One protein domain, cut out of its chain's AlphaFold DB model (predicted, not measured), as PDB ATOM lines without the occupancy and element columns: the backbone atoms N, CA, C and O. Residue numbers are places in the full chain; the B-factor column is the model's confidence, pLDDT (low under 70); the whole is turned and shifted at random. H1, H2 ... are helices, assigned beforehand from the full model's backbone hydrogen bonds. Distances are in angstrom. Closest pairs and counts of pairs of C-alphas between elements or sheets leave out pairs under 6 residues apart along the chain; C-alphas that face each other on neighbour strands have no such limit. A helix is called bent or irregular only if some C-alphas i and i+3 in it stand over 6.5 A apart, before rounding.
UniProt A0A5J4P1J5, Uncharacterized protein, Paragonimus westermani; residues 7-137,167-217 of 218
ATOM      1  N   THR A   7      38.706 -16.590 -17.829       66.75
ATOM      2  CA  THR A   7      38.997 -16.196 -19.208       66.75
ATOM      3  C   THR A   7      37.771 -15.599 -19.900       66.75
ATOM      4  O   THR A   7      37.881 -14.570 -20.566       66.75
ATOM      5  N   LYS A   8      36.572 -16.167 -19.712       69.06
ATOM      6  CA  LYS A   8      35.330 -15.565 -20.234       69.06
ATOM      7  C   LYS A   8      35.033 -14.208 -19.599       69.06
ATOM      8  O   LYS A   8      34.575 -13.310 -20.305       69.06
ATOM      9  N   ILE A   9      35.298 -14.046 -18.303       70.88
ATOM     10  CA  ILE A   9      35.097 -12.773 -17.596       70.88
ATOM     11  C   ILE A   9      36.087 -11.720 -18.108       70.88
ATOM     12  O   ILE A   9      35.660 -10.634 -18.498       70.88
ATOM     13  N   CYS A  10      37.377 -12.051 -18.201       71.44
ATOM     14  CA  CYS A  10      38.411 -11.174 -18.754       71.44
ATOM     15  C   CYS A  10      38.079 -10.733 -20.183       71.44
ATOM     16  O   CYS A  10      38.064  -9.536 -20.461       71.44
ATOM     17  N   ASN A  11      37.696 -11.669 -21.057       73.62
ATOM     18  CA  ASN A  11      37.298 -11.365 -22.434       73.62
ATOM     19  C   ASN A  11      36.054 -10.462 -22.498       73.62
ATOM     20  O   ASN A  11      35.963  -9.566 -23.342       73.62
ATOM     21  N   ALA A  12      35.076 -10.673 -21.611       75.31
ATOM     22  CA  ALA A  12      33.879  -9.836 -21.543       75.31
ATOM     23  C   ALA A  12      34.206  -8.406 -21.083       75.31
ATOM     24  O   ALA A  12      33.691  -7.443 -21.660       75.31
ATOM     25  N   ILE A  13      35.082  -8.262 -20.084       78.25
ATOM     26  CA  ILE A  13      35.571  -6.964 -19.615       78.25
ATOM     27  C   ILE A  13      36.355  -6.279 -20.734       78.25
ATOM     28  O   ILE A  13      36.072  -5.126 -21.042       78.25
ATOM     29  N   GLU A  14      37.280  -6.975 -21.393       81.06
ATOM     30  CA  GLU A  14      38.100  -6.419 -22.471       81.06
ATOM     31  C   GLU A  14      37.241  -5.908 -23.634       81.06
ATOM     32  O   GLU A  14      37.392  -4.760 -24.068       81.06
ATOM     33  N   LYS A  15      36.270  -6.711 -24.086       82.50
ATOM     34  CA  LYS A  15      35.299  -6.287 -25.100       82.50
ATOM     35  C   LYS A  15      34.516  -5.058 -24.642       82.50
ATOM     36  O   LYS A  15      34.287  -4.138 -25.424       82.50
ATOM     37  N   SER A  16      34.118  -5.013 -23.373       83.75
ATOM     38  CA  SER A  16      33.426  -3.851 -22.823       83.75
ATOM     39  C   SER A  16      34.319  -2.610 -22.766       83.75
ATOM     40  O   SER A  16      33.839  -1.512 -23.034       83.75
ATOM     41  N   MET A  17      35.613  -2.762 -22.479       84.88
ATOM     42  CA  MET A  17      36.577  -1.660 -22.495       84.88
ATOM     43  C   MET A  17      36.766  -1.084 -23.901       84.88
ATOM     44  O   MET A  17      36.869   0.133 -24.054       84.88
ATOM     45  N   HIS A  18      36.750  -1.926 -24.936       86.94
ATOM     46  CA  HIS A  18      36.786  -1.468 -26.328       86.94
ATOM     47  C   HIS A  18      35.554  -0.623 -26.674       86.94
ATOM     48  O   HIS A  18      35.682   0.464 -27.237       86.94
ATOM     49  N   GLU A  19      34.368  -1.072 -26.266       87.88
ATOM     50  CA  GLU A  19      33.131  -0.309 -26.458       87.88
ATOM     51  C   GLU A  19      33.122   1.007 -25.669       87.88
ATOM     52  O   GLU A  19      32.640   2.017 -26.174       87.88
ATOM     53  N   ILE A  20      33.684   1.035 -24.456       90.94
ATOM     54  CA  ILE A  20      33.817   2.262 -23.654       90.94
ATOM     55  C   ILE A  20      34.725   3.281 -24.350       90.94
ATOM     56  O   ILE A  20      34.384   4.462 -24.402       90.94
ATOM     57  N   ARG A  21      35.849   2.838 -24.928       92.00
ATOM     58  CA  ARG A  21      36.738   3.717 -25.707       92.00
ATOM     59  C   ARG A  21      36.028   4.281 -26.934       92.00
ATOM     60  O   ARG A  21      36.047   5.490 -27.138       92.00
ATOM     61  N   ARG A  22      35.327   3.429 -27.685       91.31
ATOM     62  CA  ARG A  22      34.522   3.855 -28.837       91.31
ATOM     63  C   ARG A  22      33.432   4.850 -28.436       91.31
ATOM     64  O   ARG A  22      33.217   5.836 -29.128       91.31
ATOM     65  N   TYR A  23      32.750   4.613 -27.315       92.69
ATOM     66  CA  TYR A  23      31.771   5.554 -26.777       92.69
ATOM     67  C   TYR A  23      32.416   6.909 -26.466       92.69
ATOM     68  O   TYR A  23      31.868   7.934 -26.859       92.69
ATOM     69  N   ALA A  24      33.583   6.923 -25.817       94.38
ATOM     70  CA  ALA A  24      34.276   8.154 -25.453       94.38
ATOM     71  C   ALA A  24      34.607   9.031 -26.677       94.38
ATOM     72  O   ALA A  24      34.492  10.250 -26.607       94.38
ATOM     73  N   GLU A  25      34.934   8.430 -27.823       93.75
ATOM     74  CA  GLU A  25      35.151   9.161 -29.083       93.75
ATOM     75  C   GLU A  25      33.887   9.855 -29.611       93.75
ATOM     76  O   GLU A  25      33.978  10.878 -30.290       93.75
ATOM     77  N   LEU A  26      32.705   9.329 -29.276       93.75
ATOM     78  CA  LEU A  26      31.411   9.906 -29.643       93.75
ATOM     79  C   LEU A  26      30.937  10.982 -28.655       93.75
ATOM     80  O   LEU A  26      29.976  11.694 -28.948       93.75
ATOM     81  N   VAL A  27      31.580  11.113 -27.488       94.56
ATOM     82  CA  VAL A  27      31.209  12.099 -26.468       94.56
ATOM     83  C   VAL A  27      31.599  13.507 -26.948       94.56
ATOM     84  O   VAL A  27      32.788  13.785 -27.146       94.56
ATOM     85  N   PRO A  28      30.635  14.438 -27.111       94.25
ATOM     86  CA  PRO A  28      30.922  15.773 -27.626       94.25
ATOM     87  C   PRO A  28      31.971  16.515 -26.792       94.25
ATOM     88  O   PRO A  28      31.838  16.647 -25.578       94.25
ATOM     89  N   GLY A  29      33.018  17.020 -27.446       93.00
ATOM     90  CA  GLY A  29      34.108  17.755 -26.797       93.00
ATOM     91  C   GLY A  29      35.158  16.888 -26.092       93.00
ATOM     92  O   GLY A  29      36.183  17.430 -25.686       93.00
ATOM     93  N   PHE A  30      34.968  15.566 -25.987       94.88
ATOM     94  CA  PHE A  30      35.968  14.669 -25.395       94.88
ATOM     95  C   PHE A  30      37.206  14.530 -26.286       94.88
ATOM     96  O   PHE A  30      38.332  14.638 -25.809       94.88
ATOM     97  N   THR A  31      37.018  14.379 -27.599       95.12
ATOM     98  CA  THR A  31      38.118  14.302 -28.580       95.12
ATOM     99  C   THR A  31      38.908  15.606 -28.708       95.12
ATOM    100  O   THR A  31      40.049  15.584 -29.165       95.12
ATOM    101  N   SER A  32      38.338  16.730 -28.260       94.62
ATOM    102  CA  SER A  32      39.011  18.033 -28.210       94.62
ATOM    103  C   SER A  32      40.012  18.154 -27.056       94.62
ATOM    104  O   SER A  32      40.864  19.036 -27.101       94.62
ATOM    105  N   LEU A  33      39.932  17.283 -26.042       93.75
ATOM    106  CA  LEU A  33      40.941  17.194 -24.986       93.75
ATOM    107  C   LEU A  33      42.239  16.597 -25.539       93.75
ATOM    108  O   LEU A  33      42.223  15.830 -26.505       93.75
ATOM    109  N   ASN A  34      43.368  16.890 -24.895       94.62
ATOM    110  CA  ASN A  34      44.643  16.272 -25.260       94.62
ATOM    111  C   ASN A  34      44.650  14.758 -24.967       94.62
ATOM    112  O   ASN A  34      43.939  14.274 -24.088       94.62
ATOM    113  N   SER A  35      45.458  14.001 -25.716       93.06
ATOM    114  CA  SER A  35      45.472  12.533 -25.660       93.06
ATOM    115  C   SER A  35      45.800  11.975 -24.277       93.06
ATOM    116  O   SER A  35      45.164  11.008 -23.868       93.06
ATOM    117  N   THR A  36      46.734  12.598 -23.557       93.06
ATOM    118  CA  THR A  36      47.125  12.197 -22.200       93.06
ATOM    119  C   THR A  36      45.953  12.320 -21.229       93.06
ATOM    120  O   THR A  36      45.609  11.351 -20.559       93.06
ATOM    121  N   ASP A  37      45.274  13.468 -21.208       92.38
ATOM    122  CA  ASP A  37      44.127  13.684 -20.320       92.38
ATOM    123  C   ASP A  37      42.964  12.744 -20.653       92.38
ATOM    124  O   ASP A  37      42.309  12.224 -19.749       92.38
ATOM    125  N   ARG A  38      42.726  12.457 -21.941       94.50
ATOM    126  CA  ARG A  38      41.724  11.458 -22.353       94.50
ATOM    127  C   ARG A  38      42.061  10.065 -21.831       94.50
ATOM    128  O   ARG A  38      41.167   9.363 -21.364       94.50
ATOM    129  N   GLU A  39      43.325   9.662 -21.921       91.88
ATOM    130  CA  GLU A  39      43.781   8.365 -21.424       91.88
ATOM    131  C   GLU A  39      43.610   8.263 -19.905       91.88
ATOM    132  O   GLU A  39      43.075   7.269 -19.415       91.88
ATOM    133  N   ILE A  40      43.977   9.313 -19.169       90.38
ATOM    134  CA  ILE A  40      43.805   9.378 -17.715       90.38
ATOM    135  C   ILE A  40      42.324   9.270 -17.338       90.38
ATOM    136  O   ILE A  40      41.973   8.450 -16.492       90.38
ATOM    137  N   LEU A  41      41.440  10.033 -17.990       91.81
ATOM    138  CA  LEU A  41      39.995   9.967 -17.743       91.81
ATOM    139  C   LEU A  41      39.430   8.565 -18.006       91.81
ATOM    140  O   LEU A  41      38.639   8.053 -17.213       91.81
ATOM    141  N   LEU A  42      39.868   7.916 -19.088       92.19
ATOM    142  CA  LEU A  42      39.484   6.538 -19.387       92.19
ATOM    143  C   LEU A  42      39.978   5.569 -18.308       92.19
ATOM    144  O   LEU A  42      39.207   4.720 -17.870       92.19
ATOM    145  N   LYS A  43      41.218   5.692 -17.829       89.06
ATOM    146  CA  LYS A  43      41.721   4.832 -16.745       89.06
ATOM    147  C   LYS A  43      40.946   5.053 -15.439       89.06
ATOM    148  O   LYS A  43      40.550   4.082 -14.807       89.06
ATOM    149  N   MET A  44      40.642   6.306 -15.094       87.31
ATOM    150  CA  MET A  44      39.938   6.686 -13.860       87.31
ATOM    151  C   MET A  44      38.468   6.247 -13.811       87.31
ATOM    152  O   MET A  44      37.959   5.921 -12.735       87.31
ATOM    153  N   HIS A  45      37.770   6.281 -14.950       91.31
ATOM    154  CA  HIS A  45      36.305   6.157 -14.992       91.31
ATOM    155  C   HIS A  45      35.789   4.994 -15.842       91.31
ATOM    156  O   HIS A  45      34.582   4.757 -15.896       91.31
ATOM    157  N   SER A  46      36.661   4.214 -16.481       90.12
ATOM    158  CA  SER A  46      36.232   3.051 -17.269       90.12
ATOM    159  C   SER A  46      35.539   1.975 -16.435       90.12
ATOM    160  O   SER A  46      34.580   1.383 -16.920       90.12
ATOM    161  N   LEU A  47      35.945   1.751 -15.179       88.31
ATOM    162  CA  LEU A  47      35.231   0.825 -14.286       88.31
ATOM    163  C   LEU A  47      33.845   1.347 -13.891       88.31
ATOM    164  O   LEU A  47      32.914   0.555 -13.746       88.31
ATOM    165  N   ASP A  48      33.681   2.665 -13.783       90.44
ATOM    166  CA  ASP A  48      32.380   3.289 -13.532       90.44
ATOM    167  C   ASP A  48      31.451   3.128 -14.740       90.44
ATOM    168  O   ASP A  48      30.297   2.717 -14.605       90.44
ATOM    169  N   LEU A  49      31.975   3.349 -15.947       90.44
ATOM    170  CA  LEU A  49      31.243   3.124 -17.194       90.44
ATOM    171  C   LEU A  49      30.927   1.645 -17.431       90.44
ATOM    172  O   LEU A  49      29.839   1.317 -17.905       90.44
ATOM    173  N   LEU A  50      31.848   0.749 -17.072       88.19
ATOM    174  CA  LEU A  50      31.627  -0.692 -17.108       88.19
ATOM    175  C   LEU A  50      30.504  -1.077 -16.147       88.19
ATOM    176  O   LEU A  50      29.574  -1.767 -16.555       88.19
ATOM    177  N   SER A  51      30.528  -0.570 -14.915       86.75
ATOM    178  CA  SER A  51      29.482  -0.829 -13.926       86.75
ATOM    179  C   SER A  51      28.124  -0.305 -14.389       86.75
ATOM    180  O   SER A  51      27.137  -1.033 -14.308       86.75
ATOM    181  N   LEU A  52      28.062   0.906 -14.954       86.56
ATOM    182  CA  LEU A  52      26.839   1.450 -15.548       86.56
ATOM    183  C   LEU A  52      26.324   0.571 -16.699       86.56
ATOM    184  O   LEU A  52      25.137   0.253 -16.755       86.56
ATOM    185  N   ARG A  53      27.206   0.146 -17.608       85.62
ATOM    186  CA  ARG A  53      26.846  -0.720 -18.738       85.62
ATOM    187  C   ARG A  53      26.341  -2.085 -18.274       85.62
ATOM    188  O   ARG A  53      25.364  -2.582 -18.829       85.62
ATOM    189  N   LEU A  54      26.995  -2.684 -17.282       80.19
ATOM    190  CA  LEU A  54      26.594  -3.964 -16.702       80.19
ATOM    191  C   LEU A  54      25.263  -3.845 -15.965       80.19
ATOM    192  O   LEU A  54      24.396  -4.682 -16.166       80.19
ATOM    193  N   ALA A  55      25.065  -2.776 -15.195       80.19
ATOM    194  CA  ALA A  55      23.805  -2.486 -14.523       80.19
ATOM    195  C   ALA A  55      22.651  -2.334 -15.530       80.19
ATOM    196  O   ALA A  55      21.562  -2.878 -15.355       80.19
ATOM    197  N   LEU A  56      22.897  -1.633 -16.637       77.62
ATOM    198  CA  LEU A  56      21.924  -1.446 -17.708       77.62
ATOM    199  C   LEU A  56      21.815  -2.637 -18.661       77.62
ATOM    200  O   LEU A  56      21.043  -2.547 -19.610       77.62
ATOM    201  N   SER A  57      22.527  -3.737 -18.454       70.56
ATOM    202  CA  SER A  57      22.413  -4.944 -19.270       70.56
ATOM    203  C   SER A  57      21.912  -6.097 -18.405       70.56
ATOM    204  O   SER A  57      22.224  -6.183 -17.224       70.56
ATOM    205  N   ALA A  58      21.148  -7.028 -18.971       58.50
ATOM    206  CA  ALA A  58      20.829  -8.283 -18.285       58.50
ATOM    207  C   ALA A  58      22.041  -9.233 -18.353       58.50
ATOM    208  O   ALA A  58      21.957 -10.335 -18.889       58.50
ATOM    209  N   ALA A  59      23.210  -8.769 -17.906       54.06
ATOM    210  CA  ALA A  59      24.438  -9.544 -17.961       54.06
ATOM    211  C   ALA A  59      24.436 -10.570 -16.818       54.06
ATOM    212  O   ALA A  59      24.483 -10.209 -15.643       54.06
ATOM    213  N   GLY A  60      24.367 -11.857 -17.166       51.25
ATOM    214  CA  GLY A  60      24.476 -12.966 -16.219       51.25
ATOM    215  C   GLY A  60      25.890 -13.069 -15.648       51.25
ATOM    216  O   GLY A  60      26.712 -13.811 -16.172       51.25
ATOM    217  N   LEU A  61      26.172 -12.311 -14.586       55.78
ATOM    218  CA  LEU A  61      27.458 -12.291 -13.871       55.78
ATOM    219  C   LEU A  61      27.358 -12.907 -12.459       55.78
ATOM    220  O   LEU A  61      28.073 -12.500 -11.545       55.78
ATOM    221  N   GLY A  62      26.449 -13.867 -12.259       55.81
ATOM    222  CA  GLY A  62      26.231 -14.504 -10.953       55.81
ATOM    223  C   GLY A  62      25.795 -13.511  -9.861       55.81
ATOM    224  O   GLY A  62      25.213 -12.466 -10.159       55.81
ATOM    225  N   ASP A  63      26.085 -13.819  -8.592       54.25
ATOM    226  CA  ASP A  63      25.652 -13.008  -7.438       54.25
ATOM    227  C   ASP A  63      26.246 -11.585  -7.423       54.25
ATOM    228  O   ASP A  63      25.599 -10.651  -6.946       54.25
ATOM    229  N   TRP A  64      27.436 -11.378  -8.006       53.69
ATOM    230  CA  TRP A  64      28.037 -10.043  -8.185       53.69
ATOM    231  C   TRP A  64      27.244  -9.191  -9.178       53.69
ATOM    232  O   TRP A  64      27.082  -7.983  -8.999       53.69
ATOM    233  N   GLY A  65      26.676  -9.835 -10.198       63.56
ATOM    234  CA  GLY A  65      25.781  -9.199 -11.153       63.56
ATOM    235  C   GLY A  65      24.469  -8.732 -10.527       63.56
ATOM    236  O   GLY A  65      23.875  -7.790 -11.037       63.56
ATOM    237  N   LYS A  66      24.024  -9.326  -9.411       70.25
ATOM    238  CA  LYS A  66      22.724  -9.003  -8.809       70.25
ATOM    239  C   LYS A  66      22.664  -7.572  -8.273       70.25
ATOM    240  O   LYS A  66      21.705  -6.868  -8.567       70.25
ATOM    241  N   GLN A  67      23.685  -7.113  -7.546       72.44
ATOM    242  CA  GLN A  67      23.714  -5.740  -7.011       72.44
ATOM    243  C   GLN A  67      23.843  -4.686  -8.121       72.44
ATOM    244  O   GLN A  67      23.183  -3.641  -8.074       72.44
ATOM    245  N   LEU A  68      24.650  -4.984  -9.148       75.06
ATOM    246  CA  LEU A  68      24.756  -4.171 -10.363       75.06
ATOM    247  C   LEU A  68      23.402  -4.101 -11.080       75.06
ATOM    248  O   LEU A  68      22.925  -3.019 -11.413       75.06
ATOM    249  N   TRP A  69      22.751  -5.247 -11.264       76.56
ATOM    250  CA  TRP A  69      21.459  -5.357 -11.930       76.56
ATOM    251  C   TRP A  69      20.345  -4.638 -11.162       76.56
ATOM    252  O   TRP A  69      19.606  -3.858 -11.757       76.56
ATOM    253  N   GLU A  70      20.245  -4.817  -9.843       80.94
ATOM    254  CA  GLU A  70      19.275  -4.107  -8.998       80.94
ATOM    255  C   GLU A  70      19.473  -2.588  -9.073       80.94
ATOM    256  O   GLU A  70      18.505  -1.835  -9.204       80.94
ATOM    257  N   SER A  71      20.726  -2.126  -9.050       79.94
ATOM    258  CA  SER A  71      21.048  -0.710  -9.248       79.94
ATOM    259  C   SER A  71      20.650  -0.234 -10.644       79.94
ATOM    260  O   SER A  71      20.058   0.833 -10.794       79.94
ATOM    261  N   GLY A  72      20.887  -1.047 -11.669       81.19
ATOM    262  CA  GLY A  72      20.470  -0.764 -13.037       81.19
ATOM    263  C   GLY A  72      18.960  -0.693 -13.211       81.19
ATOM    264  O   GLY A  72      18.466   0.187 -13.912       81.19
ATOM    265  N   MET A  73      18.211  -1.553 -12.523       82.31
ATOM    266  CA  MET A  73      16.753  -1.503 -12.479       82.31
ATOM    267  C   MET A  73      16.259  -0.210 -11.827       82.31
ATOM    268  O   MET A  73      15.331   0.404 -12.350       82.31
ATOM    269  N   ARG A  74      16.908   0.264 -10.752       83.88
ATOM    270  CA  ARG A  74      16.596   1.572 -10.142       83.88
ATOM    271  C   ARG A  74      16.882   2.730 -11.099       83.88
ATOM    272  O   ARG A  74      16.031   3.601 -11.253       83.88
ATOM    273  N   ILE A  75      18.028   2.714 -11.786       84.31
ATOM    274  CA  ILE A  75      18.386   3.727 -12.793       84.31
ATOM    275  C   ILE A  75      17.370   3.719 -13.946       84.31
ATOM    276  O   ILE A  75      16.869   4.771 -14.335       84.31
ATOM    277  N   ARG A  76      17.005   2.542 -14.467       84.88
ATOM    278  CA  ARG A  76      15.998   2.388 -15.532       84.88
ATOM    279  C   ARG A  76      14.619   2.878 -15.101       84.88
ATOM    280  O   ARG A  76      13.959   3.568 -15.873       84.88
ATOM    281  N   ALA A  77      14.201   2.547 -13.881       84.94
ATOM    282  CA  ALA A  77      12.933   3.000 -13.318       84.94
ATOM    283  C   ALA A  77      12.900   4.526 -13.147       84.94
ATOM    284  O   ALA A  77      11.890   5.150 -13.457       84.94
ATOM    285  N   LEU A  78      14.013   5.125 -12.712       85.00
ATOM    286  CA  LEU A  78      14.153   6.575 -12.590       85.00
ATOM    287  C   LEU A  78      14.087   7.275 -13.953       85.00
ATOM    288  O   LEU A  78      13.419   8.293 -14.091       85.00
ATOM    289  N   ILE A  79      14.797   6.739 -14.945       85.31
ATOM    290  CA  ILE A  79      14.994   7.385 -16.245       85.31
ATOM    291  C   ILE A  79      13.825   7.119 -17.213       85.31
ATOM    292  O   ILE A  79      13.656   7.844 -18.187       85.31
ATOM    293  N   GLN A  80      12.974   6.117 -16.965       83.38
ATOM    294  CA  GLN A  80      11.728   5.891 -17.721       83.38
ATOM    295  C   GLN A  80      11.935   5.896 -19.257       83.38
ATOM    296  O   GLN A  80      11.218   6.560 -20.017       83.38
ATOM    297  N   ASN A  81      12.951   5.157 -19.720       80.31
ATOM    298  CA  ASN A  81      13.387   5.056 -21.125       80.31
ATOM    299  C   ASN A  81      13.931   6.353 -21.760       80.31
ATOM    300  O   ASN A  81      14.047   6.438 -22.982       80.31
ATOM    301  N   ASP A  82      14.274   7.372 -20.975       87.31
ATOM    302  CA  ASP A  82      15.025   8.540 -21.441       87.31
ATOM    303  C   ASP A  82      16.523   8.209 -21.624       87.31
ATOM    304  O   ASP A  82      17.396   8.551 -20.827       87.31
ATOM    305  N   TRP A  83      16.834   7.492 -22.705       88.00
ATOM    306  CA  TRP A  83      18.206   7.083 -23.031       88.00
ATOM    307  C   TRP A  83      19.155   8.262 -23.287       88.00
ATOM    308  O   TRP A  83      20.365   8.112 -23.128       88.00
ATOM    309  N   SER A  84      18.625   9.443 -23.612       91.12
ATOM    310  CA  SER A  84      19.409  10.677 -23.700       91.12
ATOM    311  C   SER A  84      19.937  11.099 -22.327       91.12
ATOM    312  O   SER A  84      21.114  11.441 -22.211       91.12
ATOM    313  N   ALA A  85      19.128  10.982 -21.267       90.44
ATOM    314  CA  ALA A  85      19.602  11.186 -19.898       90.44
ATOM    315  C   ALA A  85      20.638  10.130 -19.475       90.44
ATOM    316  O   ALA A  85      21.615  10.481 -18.813       90.44
ATOM    317  N   VAL A  86      20.500   8.867 -19.909       89.25
ATOM    318  CA  VAL A  86      21.544   7.838 -19.698       89.25
ATOM    319  C   VAL A  86      22.854   8.236 -20.377       89.25
ATOM    320  O   VAL A  86      23.913   8.144 -19.763       89.25
ATOM    321  N   ALA A  87      22.798   8.690 -21.630       89.88
ATOM    322  CA  ALA A  87      23.983   9.111 -22.370       89.88
ATOM    323  C   ALA A  87      24.659  10.331 -21.723       89.88
ATOM    324  O   ALA A  87      25.885  10.361 -21.618       89.88
ATOM    325  N   GLY A  88      23.875  11.301 -21.238       92.12
ATOM    326  CA  GLY A  88      24.384  12.445 -20.477       92.12
ATOM    327  C   GLY A  88      25.006  12.042 -19.136       92.12
ATOM    328  O   GLY A  88      26.073  12.536 -18.775       92.12
ATOM    329  N   LEU A  89      24.393  11.091 -18.426       92.25
ATOM    330  CA  LEU A  89      24.929  10.522 -17.189       92.25
ATOM    331  C   LEU A  89      26.244   9.761 -17.424       92.25
ATOM    332  O   LEU A  89      27.193   9.917 -16.655       92.25
ATOM    333  N   ALA A  90      26.326   8.970 -18.495       92.31
ATOM    334  CA  ALA A  90      27.548   8.276 -18.890       92.31
ATOM    335  C   ALA A  90      28.664   9.274 -19.243       92.31
ATOM    336  O   ALA A  90      29.789   9.120 -18.771       92.31
ATOM    337  N   ALA A  91      28.353  10.354 -19.966       93.69
ATOM    338  CA  ALA A  91      29.325  11.401 -20.277       93.69
ATOM    339  C   ALA A  91      29.833  12.087 -18.999       93.69
ATOM    340  O   ALA A  91      31.038  12.237 -18.817       93.69
ATOM    341  N   LEU A  92      28.937  12.424 -18.064       93.06
ATOM    342  CA  LEU A  92      29.309  12.989 -16.760       93.06
ATOM    343  C   LEU A  92      30.142  12.043 -15.899       93.06
ATOM    344  O   LEU A  92      30.981  12.513 -15.136       93.06
ATOM    345  N   THR A  93      29.907  10.737 -16.015       91.25
ATOM    346  CA  THR A  93      30.706   9.709 -15.341       91.25
ATOM    347  C   THR A  93      32.113   9.658 -15.937       91.25
ATOM    348  O   THR A  93      33.083   9.654 -15.189       91.25
ATOM    349  N   LEU A  94      32.237   9.708 -17.271       92.38
ATOM    350  CA  LEU A  94      33.522   9.725 -17.978       92.38
ATOM    351  C   LEU A  94      34.375  10.955 -17.636       92.38
ATOM    352  O   LEU A  94      35.585  10.836 -17.486       92.38
ATOM    353  N   VAL A  95      33.761  12.138 -17.538       90.56
ATOM    354  CA  VAL A  95      34.466  13.401 -17.263       90.56
ATOM    355  C   VAL A  95      34.236  13.897 -15.835       90.56
ATOM    356  O   VAL A  95      34.133  15.102 -15.608       90.56
ATOM    357  N   ASN A  96      34.087  12.999 -14.855       86.69
ATOM    358  CA  ASN A  96      33.731  13.366 -13.482       86.69
ATOM    359  C   ASN A  96      34.879  14.094 -12.758       86.69
ATOM    360  O   ASN A  96      35.585  13.524 -11.930       86.69
ATOM    361  N   TYR A  97      35.025  15.393 -13.024       82.44
ATOM    362  CA  TYR A  97      36.084  16.230 -12.467       82.44
ATOM    363  C   TYR A  97      36.123  16.206 -10.932       82.44
ATOM    364  O   TYR A  97      37.194  16.246 -10.345       82.44
ATOM    365  N   LYS A  98      34.967  16.072 -10.265       82.31
ATOM    366  CA  LYS A  98      34.898  16.013  -8.795       82.31
ATOM    367  C   LYS A  98      35.567  14.779  -8.185       82.31
ATOM    368  O   LYS A  98      35.908  14.820  -7.013       82.31
ATOM    369  N   SER A  99      35.708  13.693  -8.944       78.56
ATOM    370  CA  SER A  99      36.412  12.481  -8.501       78.56
ATOM    371  C   SER A  99      37.883  12.448  -8.916       78.56
ATOM    372  O   SER A  99      38.562  11.455  -8.673       78.56
ATOM    373  N   ILE A 100      38.369  13.504  -9.567       79.44
ATOM    374  CA  ILE A 100      39.780  13.656  -9.900       79.44
ATOM    375  C   ILE A 100      40.469  14.299  -8.697       79.44
ATOM    376  O   ILE A 100      40.092  15.394  -8.277       79.44
ATOM    377  N   ASN A 101      41.468  13.623  -8.134       70.00
ATOM    378  CA  ASN A 101      42.250  14.162  -7.026       70.00
ATOM    379  C   ASN A 101      43.353  15.110  -7.537       70.00
ATOM    380  O   ASN A 101      43.730  15.093  -8.709       70.00
ATOM    381  N   TYR A 102      43.921  15.922  -6.643       64.06
ATOM    382  CA  TYR A 102      45.007  16.855  -6.981       64.06
ATOM    383  C   TYR A 102      46.309  16.159  -7.420       64.06
ATOM    384  O   TYR A 102      47.203  16.813  -7.950       64.06
ATOM    385  N   GLN A 103      46.428  14.851  -7.183       68.94
ATOM    386  CA  GLN A 103      47.587  14.037  -7.557       68.94
ATOM    387  C   GLN A 103      47.461  13.447  -8.967       68.94
ATOM    388  O   GLN A 103      48.427  12.890  -9.487       68.94
ATOM    389  N   THR A 104      46.291  13.560  -9.602       79.88
ATOM    390  CA  THR A 104      46.073  13.042 -10.950       79.88
ATOM    391  C   THR A 104      46.859  13.911 -11.940       79.88
ATOM    392  O   THR A 104      46.632  15.123 -11.980       79.88
ATOM    393  N   PRO A 105      47.769  13.337 -12.750       83.38
ATOM    394  CA  PRO A 105      48.714  14.096 -13.571       83.38
ATOM    395  C   PRO A 105      48.058  14.636 -14.853       83.38
ATOM    396  O   PRO A 105      48.415  14.254 -15.963       83.38
ATOM    397  N   LEU A 106      47.063  15.508 -14.697       85.88
ATOM    398  CA  LEU A 106      46.373  16.154 -15.807       85.88
ATOM    399  C   LEU A 106      47.206  17.299 -16.385       85.88
ATOM    400  O   LEU A 106      47.658  18.180 -15.655       85.88
ATOM    401  N   ASN A 107      47.304  17.349 -17.708       90.12
ATOM    402  CA  ASN A 107      47.956  18.433 -18.435       90.12
ATOM    403  C   ASN A 107      47.127  19.721 -18.390       90.12
ATOM    404  O   ASN A 107      47.678  20.813 -18.248       90.12
ATOM    405  N   LYS A 108      45.800  19.616 -18.552       89.62
ATOM    406  CA  LYS A 108      44.896  20.774 -18.621       89.62
ATOM    407  C   LYS A 108      43.599  20.551 -17.830       89.62
ATOM    408  O   LYS A 108      42.515  20.459 -18.413       89.62
ATOM    409  N   PRO A 109      43.660  20.544 -16.487       89.12
ATOM    410  CA  PRO A 109      42.488  20.308 -15.638       89.12
ATOM    411  C   PRO A 109      41.342  21.310 -15.863       89.12
ATOM    412  O   PRO A 109      40.177  20.956 -15.691       89.12
ATOM    413  N   SER A 110      41.639  22.541 -16.296       91.38
ATOM    414  CA  SER A 110      40.627  23.557 -16.610       91.38
ATOM    415  C   SER A 110      39.743  23.188 -17.808       91.38
ATOM    416  O   SER A 110      38.542  23.452 -17.778       91.38
ATOM    417  N   GLU A 111      40.292  22.536 -18.839       92.69
ATOM    418  CA  GLU A 111      39.522  22.074 -20.004       92.69
ATOM    419  C   GLU A 111      38.556  20.949 -19.610       92.69
ATOM    420  O   GLU A 111      37.403  20.931 -20.054       92.69
ATOM    421  N   ILE A 112      38.993  20.059 -18.713       92.06
ATOM    422  CA  ILE A 112      38.171  18.971 -18.168       92.06
ATOM    423  C   ILE A 112      37.064  19.532 -17.280       92.06
ATOM    424  O   ILE A 112      35.908  19.145 -17.439       92.06
ATOM    425  N   TYR A 113      37.378  20.486 -16.400       92.62
ATOM    426  CA  TYR A 113      36.372  21.183 -15.598       92.62
ATOM    427  C   TYR A 113      35.322  21.873 -16.484       92.62
ATOM    428  O   TYR A 113      34.119  21.709 -16.275       92.62
ATOM    429  N   ALA A 114      35.760  22.591 -17.524       94.44
ATOM    430  CA  ALA A 114      34.860  23.250 -18.466       94.44
ATOM    431  C   ALA A 114      34.003  22.247 -19.256       94.44
ATOM    432  O   ALA A 114      32.839  22.516 -19.556       94.44
ATOM    433  N   LEU A 115      34.554  21.084 -19.618       94.94
ATOM    434  CA  LEU A 115      33.799  20.015 -20.270       94.94
ATOM    435  C   LEU A 115      32.772  19.383 -19.321       94.94
ATOM    436  O   LEU A 115      31.607  19.259 -19.691       94.94
ATOM    437  N   HIS A 116      33.169  19.072 -18.086       94.75
ATOM    438  CA  HIS A 116      32.276  18.588 -17.035       94.75
ATOM    439  C   HIS A 116      31.097  19.541 -16.836       94.75
ATOM    440  O   HIS A 116      29.942  19.130 -16.922       94.75
ATOM    441  N   HIS A 117      31.376  20.832 -16.644       94.62
ATOM    442  CA  HIS A 117      30.346  21.846 -16.437       94.62
ATOM    443  C   HIS A 117      29.376  21.952 -17.623       94.62
ATOM    444  O   HIS A 117      28.165  22.061 -17.430       94.62
ATOM    445  N   ARG A 118      29.871  21.866 -18.866       95.50
ATOM    446  CA  ARG A 118      29.012  21.845 -20.061       95.50
ATOM    447  C   ARG A 118      28.050  20.657 -20.061       95.50
ATOM    448  O   ARG A 118      26.883  20.837 -20.400       95.50
ATOM    449  N   PHE A 119      28.500  19.473 -19.648       95.56
ATOM    450  CA  PHE A 119      27.618  18.311 -19.525       95.56
ATOM    451  C   PHE A 119      26.595  18.449 -18.395       95.56
ATOM    452  O   PHE A 119      25.463  18.000 -18.562       95.56
ATOM    453  N   VAL A 120      26.949  19.104 -17.283       94.62
ATOM    454  CA  VAL A 120      25.995  19.412 -16.202       94.62
ATOM    455  C   VAL A 120      24.848  20.263 -16.741       94.62
ATOM    456  O   VAL A 120      23.685  19.894 -16.586       94.62
ATOM    457  N   GLU A 121      25.164  21.364 -17.424       95.12
ATOM    458  CA  GLU A 121      24.146  22.268 -17.970       95.12
ATOM    459  C   GLU A 121      23.343  21.626 -19.110       95.12
ATOM    460  O   GLU A 121      22.125  21.798 -19.176       95.12
ATOM    461  N   MET A 122      23.986  20.822 -19.964       94.75
ATOM    462  CA  MET A 122      23.297  20.048 -21.001       94.75
ATOM    463  C   MET A 122      22.261  19.095 -20.391       94.75
ATOM    464  O   MET A 122      21.098  19.110 -20.796       94.75
ATOM    465  N   LEU A 123      22.664  18.284 -19.406       92.94
ATOM    466  CA  LEU A 123      21.775  17.313 -18.771       92.94
ATOM    467  C   LEU A 123      20.636  18.011 -18.024       92.94
ATOM    468  O   LEU A 123      19.486  17.590 -18.116       92.94
ATOM    469  N   LYS A 124      20.936  19.111 -17.329       93.00
ATOM    470  CA  LYS A 124      19.935  19.943 -16.658       93.00
ATOM    471  C   LYS A 124      18.896  20.477 -17.638       93.00
ATOM    472  O   LYS A 124      17.701  20.319 -17.394       93.00
ATOM    473  N   SER A 125      19.340  21.057 -18.754       92.88
ATOM    474  CA  SER A 125      18.460  21.567 -19.810       92.88
ATOM    475  C   SER A 125      17.550  20.467 -20.373       92.88
ATOM    476  O   SER A 125      16.330  20.640 -20.434       92.88
ATOM    477  N   HIS A 126      18.120  19.296 -20.684       93.31
ATOM    478  CA  HIS A 126      17.375  18.131 -21.174       93.31
ATOM    479  C   HIS A 126      16.322  17.638 -20.174       93.31
ATOM    480  O   HIS A 126      15.156  17.451 -20.530       93.31
ATOM    481  N   CYS A 127      16.701  17.466 -18.906       90.50
ATOM    482  CA  CYS A 127      15.781  17.030 -17.859       90.50
ATOM    483  C   CYS A 127      14.629  18.027 -17.672       90.50
ATOM    484  O   CYS A 127      13.478  17.605 -17.595       90.50
ATOM    485  N   CYS A 128      14.906  19.336 -17.665       89.00
ATOM    486  CA  CYS A 128      13.870  20.366 -17.599       89.00
ATOM    487  C   CYS A 128      12.903  20.270 -18.788       89.00
ATOM    488  O   CYS A 128      11.691  20.219 -18.588       89.00
ATOM    489  N   ALA A 129      13.416  20.180 -20.020       88.00
ATOM    490  CA  ALA A 129      12.589  20.028 -21.220       88.00
ATOM    491  C   ALA A 129      11.721  18.752 -21.182       88.00
ATOM    492  O   ALA A 129      10.557  18.754 -21.594       88.00
ATOM    493  N   THR A 130      12.261  17.666 -20.627       86.25
ATOM    494  CA  THR A 130      11.554  16.388 -20.455       86.25
ATOM    495  C   THR A 130      10.414  16.500 -19.435       86.25
ATOM    496  O   THR A 130       9.318  15.989 -19.672       86.25
ATOM    497  N   VAL A 131      10.622  17.226 -18.333       83.00
ATOM    498  CA  VAL A 131       9.566  17.535 -17.354       83.00
ATOM    499  C   VAL A 131       8.456  18.370 -17.998       83.00
ATOM    500  O   VAL A 131       7.286  17.999 -17.905       83.00
ATOM    501  N   TYR A 132       8.807  19.443 -18.717       79.88
ATOM    502  CA  TYR A 132       7.820  20.302 -19.385       79.88
ATOM    503  C   TYR A 132       6.973  19.534 -20.406       79.88
ATOM    504  O   TYR A 132       5.747  19.614 -20.370       79.88
ATOM    505  N   SER A 133       7.607  18.741 -21.273       81.12
ATOM    506  CA  SER A 133       6.900  17.931 -22.279       81.12
ATOM    507  C   SER A 133       5.990  16.856 -21.673       81.12
ATOM    508  O   SER A 133       4.966  16.496 -22.257       81.12
ATOM    509  N   SER A 134       6.321  16.357 -20.482       75.31
ATOM    510  CA  SER A 134       5.493  15.376 -19.775       75.31
ATOM    511  C   SER A 134       4.258  16.015 -19.120       75.31
ATOM    512  O   SER A 134       3.182  15.416 -19.094       75.31
ATOM    513  N   GLN A 135       4.376  17.264 -18.656       69.19
ATOM    514  CA  GLN A 135       3.258  18.041 -18.105       69.19
ATOM    515  C   GLN A 135       2.295  18.548 -19.192       69.19
ATOM    516  O   GLN A 135       1.082  18.571 -18.990       69.19
ATOM    517  N   THR A 136       2.790  18.907 -20.381       61.84
ATOM    518  CA  THR A 136       1.915  19.339 -21.487       61.84
ATOM    519  C   THR A 136       1.067  18.194 -22.041       61.84
ATOM    520  O   THR A 136      -0.080  18.413 -22.419       61.84
ATOM    521  N   ASN A 137       1.590  16.966 -22.036       58.16
ATOM    522  CA  ASN A 137       0.861  15.779 -22.495       58.16
ATOM    523  C   ASN A 137      -0.199  15.274 -21.504       58.16
ATOM    524  O   ASN A 137      -1.105  14.550 -21.905       58.16
ATOM    525  N   ASP A 167       9.189  14.762 -12.219       79.06
ATOM    526  CA  ASP A 167       8.949  15.949 -11.396       79.06
ATOM    527  C   ASP A 167      10.095  16.972 -11.529       79.06
ATOM    528  O   ASP A 167      11.116  16.721 -12.174       79.06
ATOM    529  N   SER A 168       9.961  18.137 -10.889       82.69
ATOM    530  CA  SER A 168      10.993  19.189 -10.900       82.69
ATOM    531  C   SER A 168      12.341  18.754 -10.304       82.69
ATOM    532  O   SER A 168      13.347  19.431 -10.512       82.69
ATOM    533  N   THR A 169      12.397  17.617  -9.602       87.00
ATOM    534  CA  THR A 169      13.622  17.052  -9.017       87.00
ATOM    535  C   THR A 169      14.299  16.014  -9.919       87.00
ATOM    536  O   THR A 169      15.345  15.477  -9.546       87.00
ATOM    537  N   TYR A 170      13.755  15.745 -11.115       90.06
ATOM    538  CA  TYR A 170      14.267  14.736 -12.049       90.06
ATOM    539  C   TYR A 170      15.761  14.911 -12.346       90.06
ATOM    540  O   TYR A 170      16.529  13.960 -12.199       90.06
ATOM    541  N   PHE A 171      16.201  16.137 -12.658       92.62
ATOM    542  CA  PHE A 171      17.618  16.426 -12.891       92.62
ATOM    543  C   PHE A 171      18.491  16.028 -11.698       92.62
ATOM    544  O   PHE A 171      19.468  15.307 -11.873       92.62
ATOM    545  N   SER A 172      18.140  16.461 -10.483       91.75
ATOM    546  CA  SER A 172      18.926  16.170  -9.280       91.75
ATOM    547  C   SER A 172      19.033  14.667  -9.029       91.75
ATOM    548  O   SER A 172      20.123  14.177  -8.741       91.75
ATOM    549  N   LYS A 173      17.929  13.926  -9.206       91.81
ATOM    550  CA  LYS A 173      17.898  12.465  -9.050       91.81
ATOM    551  C   LYS A 173      18.787  11.758 -10.078       91.81
ATOM    552  O   LYS A 173      19.508  10.836  -9.704       91.81
ATOM    553  N   VAL A 174      18.757  12.185 -11.348       90.94
ATOM    554  CA  VAL A 174      19.614  11.629 -12.416       90.94
ATOM    555  C   VAL A 174      21.076  11.998 -12.182       90.94
ATOM    556  O   VAL A 174      21.943  11.133 -12.235       90.94
ATOM    557  N   PHE A 175      21.359  13.260 -11.864       91.69
ATOM    558  CA  PHE A 175      22.713  13.758 -11.637       91.69
ATOM    559  C   PHE A 175      23.417  13.032 -10.481       91.69
ATOM    560  O   PHE A 175      24.589  12.681 -10.603       91.69
ATOM    561  N   GLN A 176      22.693  12.736  -9.396       92.06
ATOM    562  CA  GLN A 176      23.207  11.968  -8.255       92.06
ATOM    563  C   GLN A 176      23.573  10.518  -8.605       92.06
ATOM    564  O   GLN A 176      24.384   9.911  -7.905       92.06
ATOM    565  N   GLN A 177      23.042   9.953  -9.699       91.25
ATOM    566  CA  GLN A 177      23.369   8.576 -10.077       91.25
ATOM    567  C   GLN A 177      24.854   8.393 -10.393       91.25
ATOM    568  O   GLN A 177      25.355   7.291 -10.218       91.25
ATOM    569  N   LYS A 178      25.590   9.444 -10.784       90.12
ATOM    570  CA  LYS A 178      27.038   9.334 -11.037       90.12
ATOM    571  C   LYS A 178      27.807   8.924  -9.771       90.12
ATOM    572  O   LYS A 178      28.753   8.146  -9.844       90.12
ATOM    573  N   ASP A 179      27.363   9.406  -8.609       89.88
ATOM    574  CA  ASP A 179      27.991   9.113  -7.321       89.88
ATOM    575  C   ASP A 179      27.573   7.713  -6.832       89.88
ATOM    576  O   ASP A 179      28.401   6.960  -6.315       89.88
ATOM    577  N   HIS A 180      26.319   7.313  -7.091       88.00
ATOM    578  CA  HIS A 180      25.854   5.940  -6.854       88.00
ATOM    579  C   HIS A 180      26.613   4.923  -7.713       88.00
ATOM    580  O   HIS A 180      27.056   3.900  -7.197       88.00
ATOM    581  N   ILE A 181      26.824   5.220  -9.002       89.44
ATOM    582  CA  ILE A 181      27.624   4.392  -9.914       89.44
ATOM    583  C   ILE A 181      29.033   4.225  -9.352       89.44
ATOM    584  O   ILE A 181      29.487   3.096  -9.216       89.44
ATOM    585  N   ARG A 182      29.688   5.319  -8.945       88.69
ATOM    586  CA  ARG A 182      31.032   5.273  -8.353       88.69
ATOM    587  C   ARG A 182      31.093   4.398  -7.100       88.69
ATOM    588  O   ARG A 182      31.995   3.572  -6.960       88.69
ATOM    589  N   SER A 183      30.132   4.561  -6.192       87.38
ATOM    590  CA  SER A 183      30.036   3.750  -4.972       87.38
ATOM    591  C   SER A 183      29.847   2.264  -5.298       87.38
ATOM    592  O   SER A 183      30.554   1.406  -4.767       87.38
ATOM    593  N   MET A 184      28.952   1.968  -6.238       85.88
ATOM    594  CA  MET A 184      28.671   0.621  -6.718       85.88
ATOM    595  C   MET A 184      29.897  -0.021  -7.381       85.88
ATOM    596  O   MET A 184      30.194  -1.176  -7.089       85.88
ATOM    597  N   THR A 185      30.645   0.711  -8.211       86.31
ATOM    598  CA  THR A 185      31.900   0.232  -8.809       86.31
ATOM    599  C   THR A 185      32.888  -0.203  -7.736       86.31
ATOM    600  O   THR A 185      33.418  -1.314  -7.800       86.31
ATOM    601  N   LYS A 186      33.114   0.642  -6.720       83.81
ATOM    602  CA  LYS A 186      34.032   0.330  -5.616       83.81
ATOM    603  C   LYS A 186      33.577  -0.918  -4.847       83.81
ATOM    604  O   LYS A 186      34.389  -1.798  -4.575       83.81
ATOM    605  N   ALA A 187      32.283  -1.027  -4.548       81.38
ATOM    606  CA  ALA A 187      31.744  -2.131  -3.756       81.38
ATOM    607  C   ALA A 187      31.661  -3.465  -4.520       81.38
ATOM    608  O   ALA A 187      31.966  -4.518  -3.963       81.38
ATOM    609  N   SER A 188      31.219  -3.430  -5.779       76.06
ATOM    610  CA  SER A 188      30.802  -4.623  -6.534       76.06
ATOM    611  C   SER A 188      31.803  -5.075  -7.591       76.06
ATOM    612  O   SER A 188      31.751  -6.231  -8.001       76.06
ATOM    613  N   LEU A 189      32.688  -4.188  -8.061       79.31
ATOM    614  CA  LEU A 189      33.574  -4.472  -9.192       79.31
ATOM    615  C   LEU A 189      35.057  -4.380  -8.818       79.31
ATOM    616  O   LEU A 189      35.825  -5.273  -9.164       79.31
ATOM    617  N   LEU A 190      35.464  -3.345  -8.077       82.88
ATOM    618  CA  LEU A 190      36.875  -3.100  -7.763       82.88
ATOM    619  C   LEU A 190      37.500  -4.246  -6.955       82.88
ATOM    620  O   LEU A 190      38.515  -4.797  -7.366       82.88
ATOM    621  N   MET A 191      36.867  -4.650  -5.850       76.31
ATOM    622  CA  MET A 191      37.387  -5.712  -4.977       76.31
ATOM    623  C   MET A 191      37.547  -7.067  -5.693       76.31
ATOM    624  O   MET A 191      38.598  -7.695  -5.550       76.31
ATOM    625  N   PRO A 192      36.565  -7.537  -6.486       74.38
ATOM    626  CA  PRO A 192      36.757  -8.685  -7.365       74.38
ATOM    627  C   PRO A 192      37.929  -8.574  -8.342       74.38
ATOM    628  O   PRO A 192      38.684  -9.532  -8.489       74.38
ATOM    629  N   LEU A 193      38.086  -7.422  -9.000       79.62
ATOM    630  CA  LEU A 193      39.145  -7.216  -9.988       79.62
ATOM    631  C   LEU A 193      40.531  -7.146  -9.343       79.62
ATOM    632  O   LEU A 193      41.476  -7.678  -9.912       79.62
ATOM    633  N   MET A 194      40.653  -6.569  -8.144       80.12
ATOM    634  CA  MET A 194      41.894  -6.611  -7.358       80.12
ATOM    635  C   MET A 194      42.308  -8.050  -7.054       80.12
ATOM    636  O   MET A 194      43.425  -8.450  -7.356       80.12
ATOM    637  N   ARG A 195      41.374  -8.868  -6.551       76.62
ATOM    638  CA  ARG A 195      41.640 -10.290  -6.276       76.62
ATOM    639  C   ARG A 195      42.045 -11.056  -7.531       76.62
ATOM    640  O   ARG A 195      42.898 -11.931  -7.445       76.62
ATOM    641  N   LEU A 196      41.443 -10.729  -8.676       75.25
ATOM    642  CA  LEU A 196      41.800 -11.316  -9.965       75.25
ATOM    643  C   LEU A 196      43.250 -10.980 -10.343       75.25
ATOM    644  O   LEU A 196      44.013 -11.890 -10.656       75.25
ATOM    645  N   VAL A 197      43.628  -9.699 -10.245       80.88
ATOM    646  CA  VAL A 197      44.996  -9.200 -10.483       80.88
ATOM    647  C   VAL A 197      46.013  -9.892  -9.571       80.88
ATOM    648  O   VAL A 197      47.080 -10.267 -10.044       80.88
ATOM    649  N   ASP A 198      45.680 -10.103  -8.298       76.69
ATOM    650  CA  ASP A 198      46.575 -10.753  -7.331       76.69
ATOM    651  C   ASP A 198      46.709 -12.270  -7.559       76.69
ATOM    652  O   ASP A 198      47.726 -12.870  -7.209       76.69
ATOM    653  N   SER A 199      45.677 -12.907  -8.122       70.88
ATOM    654  CA  SER A 199      45.601 -14.366  -8.279       70.88
ATOM    655  C   SER A 199      46.264 -14.917  -9.542       70.88
ATOM    656  O   SER A 199      46.634 -16.092  -9.564       70.88
ATOM    657  N   GLU A 200      46.432 -14.104 -10.586       66.00
ATOM    658  CA  GLU A 200      46.957 -14.554 -11.877       66.00
ATOM    659  C   GLU A 200      48.202 -13.766 -12.300       66.00
ATOM    660  O   GLU A 200      48.196 -12.544 -12.422       66.00
ATOM    661  N   SER A 201      49.280 -14.484 -12.623       55.62
ATOM    662  CA  SER A 201      50.530 -13.890 -13.121       55.62
ATOM    663  C   SER A 201      50.414 -13.300 -14.534       55.62
ATOM    664  O   SER A 201      51.303 -12.569 -14.966       55.62
ATOM    665  N   THR A 202      49.327 -13.603 -15.251       58.97
ATOM    666  CA  THR A 202      49.074 -13.206 -16.646       58.97
ATOM    667  C   THR A 202      48.006 -12.130 -16.807       58.97
ATOM    668  O   THR A 202      47.624 -11.835 -17.941       58.97
ATOM    669  N   VAL A 203      47.515 -11.523 -15.719       63.31
ATOM    670  CA  VAL A 203      46.529 -10.445 -15.849       63.31
ATOM    671  C   VAL A 203      47.113  -9.305 -16.676       63.31
ATOM    672  O   VAL A 203      48.214  -8.815 -16.425       63.31
ATOM    673  N   HIS A 204      46.359  -8.897 -17.696       69.25
ATOM    674  CA  HIS A 204      46.796  -7.874 -18.627       69.25
ATOM    675  C   HIS A 204      47.191  -6.586 -17.890       69.25
ATOM    676  O   HIS A 204      46.413  -6.057 -17.094       69.25
ATOM    677  N   MET A 205      48.370  -6.046 -18.219       76.19
ATOM    678  CA  MET A 205      48.928  -4.813 -17.637       76.19
ATOM    679  C   MET A 205      47.915  -3.660 -17.567       76.19
ATOM    680  O   MET A 205      47.864  -2.936 -16.578       76.19
ATOM    681  N   TRP A 206      47.042  -3.542 -18.573       77.88
ATOM    682  CA  TRP A 206      46.008  -2.510 -18.615       77.88
ATOM    683  C   TRP A 206      44.988  -2.617 -17.468       77.88
ATOM    684  O   TRP A 206      44.513  -1.591 -16.989       77.88
ATOM    685  N   LEU A 207      44.630  -3.829 -17.024       79.56
ATOM    686  CA  LEU A 207      43.656  -4.019 -15.945       79.56
ATOM    687  C   LEU A 207      44.279  -3.651 -14.600       79.56
ATOM    688  O   LEU A 207      43.632  -2.992 -13.790       79.56
ATOM    689  N   LYS A 208      45.550  -4.015 -14.401       82.12
ATOM    690  CA  LYS A 208      46.319  -3.641 -13.214       82.12
ATOM    691  C   LYS A 208      46.411  -2.119 -13.066       82.12
ATOM    692  O   LYS A 208      46.045  -1.600 -12.018       82.12
ATOM    693  N   GLU A 209      46.774  -1.409 -14.135       82.31
ATOM    694  CA  GLU A 209      46.828   0.061 -14.138       82.31
ATOM    695  C   GLU A 209      45.479   0.705 -13.777       82.31
ATOM    696  O   GLU A 209      45.429   1.654 -12.996       82.31
ATOM    697  N   ILE A 210      44.374   0.194 -14.329       82.31
ATOM    698  CA  ILE A 210      43.030   0.711 -14.040       82.31
ATOM    699  C   ILE A 210      42.659   0.477 -12.573       82.31
ATOM    700  O   ILE A 210      42.157   1.383 -11.912       82.31
ATOM    701  N   VAL A 211      42.894  -0.729 -12.056       84.06
ATOM    702  CA  VAL A 211      42.546  -1.093 -10.678       84.06
ATOM    703  C   VAL A 211      43.362  -0.286  -9.667       84.06
ATOM    704  O   VAL A 211      42.785   0.227  -8.709       84.06
ATOM    705  N   GLU A 212      44.664  -0.109  -9.897       82.38
ATOM    706  CA  GLU A 212      45.530   0.721  -9.049       82.38
ATOM    707  C   GLU A 212      45.075   2.185  -9.049       82.38
ATOM    708  O   GLU A 212      44.929   2.803  -7.993       82.38
ATOM    709  N   LEU A 213      44.784   2.744 -10.225       79.12
ATOM    710  CA  LEU A 213      44.382   4.142 -10.350       79.12
ATOM    711  C   LEU A 213      42.995   4.411  -9.731       79.12
ATOM    712  O   LEU A 213      42.781   5.422  -9.054       79.12
ATOM    713  N   VAL A 214      42.046   3.490  -9.911       79.00
ATOM    714  CA  VAL A 214      40.707   3.579  -9.307       79.00
ATOM    715  C   VAL A 214      40.749   3.318  -7.796       79.00
ATOM    716  O   VAL A 214      39.987   3.941  -7.056       79.00
ATOM    717  N   GLY A 215      41.640   2.442  -7.328       73.56
ATOM    718  CA  GLY A 215      41.852   2.170  -5.904       73.56
ATOM    719  C   GLY A 215      42.467   3.347  -5.142       73.56
ATOM    720  O   GLY A 215      42.084   3.593  -4.006       73.56
ATOM    721  N   ASN A 216      43.347   4.117  -5.787       71.19
ATOM    722  CA  ASN A 216      44.036   5.263  -5.178       71.19
ATOM    723  C   ASN A 216      43.262   6.593  -5.271       71.19
ATOM    724  O   ASN A 216      43.757   7.633  -4.834       71.19
ATOM    725  N   SER A 217      42.073   6.596  -5.877       63.91
ATOM    726  CA  SER A 217      41.237   7.794  -6.012       63.91
ATOM    727  C   SER A 217      40.194   7.873  -4.895       63.91
ATOM    728  O   SER A 217      39.040   7.443  -5.056       63.91
TER     729      SER A 217
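What this domain is: This is residues 7 to 137 and 167 to 217 of the 218 residues of an uncharacterized protein of Paragonimus westermani (UniProt A0A5J4P1J5). Two long helices, H5 and the bent H6, meet as a V, with H2b and H4 as the core. H3 lies side by side with H6a, H1 crosses H2b on the side away from H6a, and H7 folds back from H6b to pack on H2a. The printed part has 182 residues with seven named helices, H1 to H7 in chain order, and no named strand: all helix, mostly crossed. It is compact, radius of gyration of the C-alphas 16.7 A, spanning 59 by 40 by 25 A.

How they stand to each other: H6, residues 170 to 199, was assigned as one helix by its hydrogen bonds but is bent: C-alphas 188 and 191 are 6.9 A apart. Its arms are H6a, 170 to 188, and H6b, 191 to 199. H5, residues 109 to 137, touches H6a at a steep tilt of 55 degrees; closest C-alphas Cys 127 and Phe 171, 5.3 A. H3, residues 62 to 79, touches H6a at a shallow tilt of 7 degrees, opposite ways; closest C-alphas Trp 64 and Ser 188, 6.3 A. H2, residues 35 to 55, likewise assigned as one helix, is bent, C-alphas 44 and 47 being 7.5 A apart; its arms are H2a, 35 to 44, and H2b, 47 to 55. H2b touches H6a, about perpendicular at 75 degrees; closest C-alphas Asp 48 and Thr 185, 5.6 A. H1, residues 7 to 26, touches H2b with residues 13 to 20 alone; closest C-alphas Ser 16 and Leu 50, 6.8 A. H4, residues 83 to 94, forms a hairpin with H5; closest C-alphas Gly 88 and Leu 123, 5.8 A. H7, residues 205 to 215, touches H2a; closest C-alphas Lys 43 and Ile 210, 5.1 A. Every O i to N i+4 pair is within hydrogen-bond range in H2a, H2b, H4, H5, H6b and H7; H1 has 15 of 16, H3 12 of 14, H6a 12 of 15.

Where its parts are: H5 measures 42.4 A, H1 29.1 A, H6a 26.0 A. C-alpha 7 begins H1 at (38.997, -16.196, -19.208); C-alpha 215 ends H7 at (41.852, 2.170, -5.904).

The domain as a whole: The C-alphas farthest apart, Thr 136 and Ser 201, are 59.5 A apart. Residues 138 to 166 are cut out; C-alphas 137 and 167 are 13.7 A apart. The link from H4 to H5 is long. Mean pLDDT of the printed part is 83.2; 21 residues are under 70, among them 58 to 65.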